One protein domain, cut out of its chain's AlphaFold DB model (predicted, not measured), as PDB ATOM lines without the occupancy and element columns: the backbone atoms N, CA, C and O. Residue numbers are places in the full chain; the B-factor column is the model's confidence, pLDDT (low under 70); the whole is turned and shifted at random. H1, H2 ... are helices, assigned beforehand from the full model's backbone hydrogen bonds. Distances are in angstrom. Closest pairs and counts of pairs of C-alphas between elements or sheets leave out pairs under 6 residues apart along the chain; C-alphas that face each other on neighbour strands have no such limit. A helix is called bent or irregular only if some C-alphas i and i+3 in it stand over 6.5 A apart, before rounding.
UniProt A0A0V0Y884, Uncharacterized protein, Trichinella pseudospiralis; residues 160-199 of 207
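What this domain is: This is residues 160 to 199 of the 207 residues of an uncharacterized protein of Trichinella pseudospiralis (UniProt A0A0V0Y884). Two helices make a flat, open V: H1 is one arm, H2 the other, and they meet near their ends at the tight link of Cys 179, with the space between the arms empty. Beyond H2, residues 196 to 199 fold back toward the open mouth of the V. The printed part has 40 residues with two named helices, H1 then H2, and no named strand; the class is all helix. The whole is loose, with a radius of gyration of the C-alphas of 12.0 A and spans of 28 by 26 by 8 A.

How they stand to each other: H1, residues 162 to 178, is the longest helix, and H2 is residues 180 to 195. They only just touch, and only at the corner by their link, with 3 pairs of C-alphas within 8 A. H1 touches H2 with residues 176 to 177 alone, and H2 touches H1 with residues 182 to 183 alone; the closest C-alphas of the two helices are those of Leu 176 and Ser 183, 4.7 A apart. Their lines stand at a steep tilt of 51 degrees, and they run opposite ways. Their centres are 15.2 A apart. In H1 every O i to N i+4 pair is within hydrogen-bond range; in H2 10 of 12 are.

Where its parts are: H1 measures 24.6 A from C-alpha 162 at (-51.997, 27.071, 31.634) to C-alpha 178 at (-35.021, 36.810, 46.460). H2 measures 22.1 A and ends with C-alpha 195 at (-56.650, 50.321, 40.680). H2 has a kink of 29 degrees near residue 189; it is neither bent nor irregular, but only just: C-alphas 186 and 189 are 6.3 A apart.

The domain as a whole: The two C-alphas farthest apart are those of Phe 160 and Lys 181, 32.8 A. Residues 160 to 171, of which 162 to 171 belong to H1, stand free. The printed part has no cut and no long link between its helices. The mean pLDDT of the printed part is 76.0; residues 180 to 184 are under 70.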
ATOM      1  N   PHE A 160     -53.642  24.751  25.095       70.50
ATOM      2  CA  PHE A 160     -53.850  25.328  26.414       70.50
ATOM      3  C   PHE A 160     -52.514  25.666  27.097       70.50
ATOM      4  O   PHE A 160     -51.676  24.796  27.352       70.50
ATOM      5  N   ASN A 161     -52.304  26.948  27.409       77.62
ATOM      6  CA  ASN A 161     -51.026  27.464  27.907       77.62
ATOM      7  C   ASN A 161     -50.904  27.450  29.445       77.62
ATOM      8  O   ASN A 161     -49.866  27.848  29.977       77.62
ATOM      9  N   PHE A 162     -51.915  26.968  30.172       74.19
ATOM     10  CA  PHE A 162     -51.997  27.071  31.634       74.19
ATOM     11  C   PHE A 162     -50.768  26.529  32.359       74.19
ATOM     12  O   PHE A 162     -50.184  27.195  33.210       74.19
ATOM     13  N   ASN A 163     -50.301  25.336  31.983       76.38
ATOM     14  CA  ASN A 163     -49.127  24.725  32.610       76.38
ATOM     15  C   ASN A 163     -47.846  25.540  32.396       76.38
ATOM     16  O   ASN A 163     -46.929  25.485  33.219       76.38
ATOM     17  N   GLN A 164     -47.760  26.265  31.280       80.56
ATOM     18  CA  GLN A 164     -46.650  27.157  30.982       80.56
ATOM     19  C   GLN A 164     -46.782  28.461  31.774       80.56
ATOM     20  O   GLN A 164     -45.820  28.845  32.439       80.56
ATOM     21  N   ALA A 165     -47.964  29.083  31.767       76.75
ATOM     22  CA  ALA A 165     -48.254  30.297  32.528       76.75
ATOM     23  C   ALA A 165     -48.014  30.083  34.031       76.75
ATOM     24  O   ALA A 165     -47.273  30.834  34.661       76.75
ATOM     25  N   ARG A 166     -48.506  28.970  34.587       79.06
ATOM     26  CA  ARG A 166     -48.291  28.583  35.987       79.06
ATOM     27  C   ARG A 166     -46.811  28.419  36.332       79.06
ATOM     28  O   ARG A 166     -46.363  28.880  37.377       79.06
ATOM     29  N   ARG A 167     -46.020  27.779  35.461       79.19
ATOM     30  CA  ARG A 167     -44.565  27.642  35.670       79.19
ATOM     31  C   ARG A 167     -43.854  28.993  35.649       79.19
ATOM     32  O   ARG A 167     -42.946  29.199  36.452       79.19
ATOM     33  N   GLN A 168     -44.247  29.882  34.738       80.94
ATOM     34  CA  GLN A 168     -43.695  31.231  34.657       80.94
ATOM     35  C   GLN A 168     -44.030  32.039  35.912       80.94
ATOM     36  O   GLN A 168     -43.120  32.628  36.486       80.94
ATOM     37  N   LEU A 169     -45.276  31.978  36.390       79.94
ATOM     38  CA  LEU A 169     -45.702  32.635  37.625       79.94
ATOM     39  C   LEU A 169     -44.856  32.181  38.823       79.94
ATOM     40  O   LEU A 169     -44.240  33.007  39.484       79.94
ATOM     41  N   ILE A 170     -44.716  30.867  39.033       80.94
ATOM     42  CA  ILE A 170     -43.899  30.317  40.131       80.94
ATOM     43  C   ILE A 170     -42.439  30.788  40.037       80.94
ATOM     44  O   ILE A 170     -41.790  31.054  41.052       80.94
ATOM     45  N   ALA A 171     -41.883  30.864  38.825       77.56
ATOM     46  CA  ALA A 171     -40.516  31.334  38.622       77.56
ATOM     47  C   ALA A 171     -40.368  32.825  38.963       77.56
ATOM     48  O   ALA A 171     -39.399  33.195  39.627       77.56
ATOM     49  N   VAL A 172     -41.336  33.652  38.555       77.88
ATOM     50  CA  VAL A 172     -41.395  35.077  38.897       77.88
ATOM     51  C   VAL A 172     -41.511  35.250  40.408       77.88
ATOM     52  O   VAL A 172     -40.673  35.917  40.999       77.88
ATOM     53  N   GLU A 173     -42.447  34.573  41.072       79.69
ATOM     54  CA  GLU A 173     -42.615  34.662  42.528       79.69
ATOM     55  C   GLU A 173     -41.335  34.309  43.294       79.69
ATOM     56  O   GLU A 173     -40.952  34.999  44.239       79.69
ATOM     57  N   ARG A 174     -40.636  33.244  42.884       81.50
ATOM     58  CA  ARG A 174     -39.349  32.859  43.487       81.50
ATOM     59  C   ARG A 174     -38.278  33.921  43.279       81.50
ATOM     60  O   ARG A 174     -37.477  34.151  44.181       81.50
ATOM     61  N   HIS A 175     -38.252  34.540  42.103       75.69
ATOM     62  CA  HIS A 175     -37.309  35.603  41.793       75.69
ATOM     63  C   HIS A 175     -37.566  36.848  42.652       75.69
ATOM     64  O   HIS A 175     -36.636  37.344  43.286       75.69
ATOM     65  N   LEU A 176     -38.826  37.279  42.760       76.19
ATOM     66  CA  LEU A 176     -39.216  38.451  43.549       76.19
ATOM     67  C   LEU A 176     -38.973  38.249  45.052       76.19
ATOM     68  O   LEU A 176     -38.502  39.161  45.725       76.19
ATOM     69  N   LYS A 177     -39.178  37.033  45.583       78.50
ATOM     70  CA  LYS A 177     -38.836  36.702  46.982       78.50
ATOM     71  C   LYS A 177     -37.344  36.860  47.297       78.50
ATOM     72  O   LYS A 177     -36.991  37.113  48.443       78.50
ATOM     73  N   GLY A 178     -36.472  36.692  46.302       74.12
ATOM     74  CA  GLY A 178     -35.021  36.810  46.460       74.12
ATOM     75  C   GLY A 178     -34.475  38.233  46.323       74.12
ATOM     76  O   GLY A 178     -33.317  38.461  46.670       74.12
ATOM     77  N   CYS A 179     -35.270  39.186  45.822       71.25
ATOM     78  CA  CYS A 179     -34.832  40.557  45.570       71.25
ATOM     79  C   CYS A 179     -35.940  41.567  45.905       71.25
ATOM     80  O   CYS A 179     -36.862  41.794  45.124       71.25
ATOM     81  N   GLY A 180     -35.824  42.224  47.064       63.84
ATOM     82  CA  GLY A 180     -36.836  43.180  47.534       63.84
ATOM     83  C   GLY A 180     -37.038  44.393  46.616       63.84
ATOM     84  O   GLY A 180     -38.144  44.923  46.551       63.84
ATOM     85  N   LYS A 181     -36.007  44.807  45.866       66.50
ATOM     86  CA  LYS A 181     -36.124  45.900  44.890       66.50
ATOM     87  C   LYS A 181     -36.935  45.479  43.661       66.50
ATOM     88  O   LYS A 181     -37.898  46.158  43.324       66.50
ATOM     89  N   ASP A 182     -36.618  44.322  43.080       61.81
ATOM     90  CA  ASP A 182     -37.353  43.781  41.929       61.81
ATOM     91  C   ASP A 182     -38.821  43.496  42.297       61.81
ATOM     92  O   ASP A 182     -39.714  43.663  41.471       61.81
ATOM     93  N   SER A 183     -39.096  43.140  43.561       69.81
ATOM     94  CA  SER A 183     -40.462  42.999  44.078       69.81
ATOM     95  C   SER A 183     -41.259  44.303  44.034       69.81
ATOM     96  O   SER A 183     -42.430  44.265  43.669       69.81
ATOM     97  N   LEU A 184     -40.675  45.442  44.413       69.38
ATOM     98  CA  LEU A 184     -41.375  46.733  44.376       69.38
ATOM     99  C   LEU A 184     -41.598  47.205  42.938       69.38
ATOM    100  O   LEU A 184     -42.704  47.629  42.599       69.38
ATOM    101  N   ASP A 185     -40.574  47.061  42.096       73.75
ATOM    102  CA  ASP A 185     -40.628  47.443  40.683       73.75
ATOM    103  C   ASP A 185     -41.657  46.597  39.907       73.75
ATOM    104  O   ASP A 185     -42.302  47.098  38.990       73.75
ATOM    105  N   TYR A 186     -41.872  45.335  40.301       74.75
ATOM    106  CA  TYR A 186     -42.896  44.466  39.711       74.75
ATOM    107  C   TYR A 186     -44.308  44.725  40.261       74.75
ATOM    108  O   TYR A 186     -45.282  44.699  39.509       74.75
ATOM    109  N   LEU A 187     -44.445  44.971  41.569       74.75
ATOM    110  CA  LEU A 187     -45.753  45.167  42.204       74.75
ATOM    111  C   LEU A 187     -46.389  46.516  41.856       74.75
ATOM    112  O   LEU A 187     -47.613  46.598  41.804       74.75
ATOM    113  N   SER A 188     -45.592  47.561  41.627       76.31
ATOM    114  CA  SER A 188     -46.111  48.905  41.340       76.31
ATOM    115  C   SER A 188     -46.979  48.949  40.065       76.31
ATOM    116  O   SER A 188     -48.145  49.333  40.174       76.31
ATOM    117  N   PRO A 189     -46.523  48.454  38.894       76.75
ATOM    118  CA  PRO A 189     -47.377  48.350  37.712       76.75
ATOM    119  C   PRO A 189     -48.575  47.428  37.934       76.75
ATOM    120  O   PRO A 189     -49.683  47.773  37.553       76.75
ATOM    121  N   MET A 190     -48.390  46.278  38.594       78.00
ATOM    122  CA  MET A 190     -49.490  45.333  38.837       78.00
ATOM    123  C   MET A 190     -50.621  45.943  39.676       78.00
ATOM    124  O   MET A 190     -51.784  45.638  39.439       78.00
ATOM    125  N   ARG A 191     -50.300  46.839  40.617       78.62
ATOM    126  CA  ARG A 191     -51.311  47.597  41.368       78.62
ATOM    127  C   ARG A 191     -52.091  48.557  40.482       78.62
ATOM    128  O   ARG A 191     -53.303  48.596  40.602       78.62
ATOM    129  N   GLN A 192     -51.441  49.232  39.535       79.75
ATOM    130  CA  GLN A 192     -52.143  50.114  38.593       79.75
ATOM    131  C   GLN A 192     -53.190  49.357  37.765       79.75
ATOM    132  O   GLN A 192     -54.269  49.883  37.524       79.75
ATOM    133  N   TYR A 193     -52.914  48.109  37.376       74.38
ATOM    134  CA  TYR A 193     -53.900  47.267  36.685       74.38
ATOM    135  C   TYR A 193     -55.137  46.960  37.547       74.38
ATOM    136  O   TYR A 193     -56.241  46.854  37.010       74.38
ATOM    137  N   LEU A 194     -54.960  46.823  38.865       77.31
ATOM    138  CA  LEU A 194     -56.056  46.620  39.816       77.31
ATOM    139  C   LEU A 194     -56.813  47.930  40.064       77.31
ATOM    140  O   LEU A 194     -58.033  47.965  39.944       77.31
ATOM    141  N   ASP A 195     -56.087  49.010  40.349       82.00
ATOM    142  CA  ASP A 195     -56.650  50.321  40.680       82.00
ATOM    143  C   ASP A 195     -57.446  50.906  39.501       82.00
ATOM    144  O   ASP A 195     -58.511  51.493  39.688       82.00
ATOM    145  N   ASN A 196     -56.975  50.680  38.270       83.00
ATOM    146  CA  ASN A 196     -57.648  51.131  37.053       83.00
ATOM    147  C   ASN A 196     -58.795  50.208  36.608       83.00
ATOM    148  O   ASN A 196     -59.390  50.450  35.561       83.00
ATOM    149  N   SER A 197     -59.103  49.146  37.365       78.62
ATOM    150  CA  SER A 197     -60.133  48.158  37.011       78.62
ATOM    151  C   SER A 197     -59.933  47.532  35.618       78.62
ATOM    152  O   SER A 197     -60.889  47.142  34.958       78.62
ATOM    153  N   TRP A 198     -58.681  47.410  35.159       77.31
ATOM    154  CA  TRP A 198     -58.326  46.743  33.891       77.31
ATOM    155  C   TRP A 198     -58.269  45.221  34.011       77.31
ATOM    156  O   TRP A 198     -57.850  44.518  33.094       77.31
ATOM    157  N   THR A 199     -58.620  44.710  35.182       76.06
ATOM    158  CA  THR A 199     -58.570  43.299  35.515       76.06
ATOM    159  C   THR A 199     -59.939  42.880  36.005       76.06
ATOM    160  O   THR A 199     -60.567  43.571  36.804       76.06
TER     161      THR A 199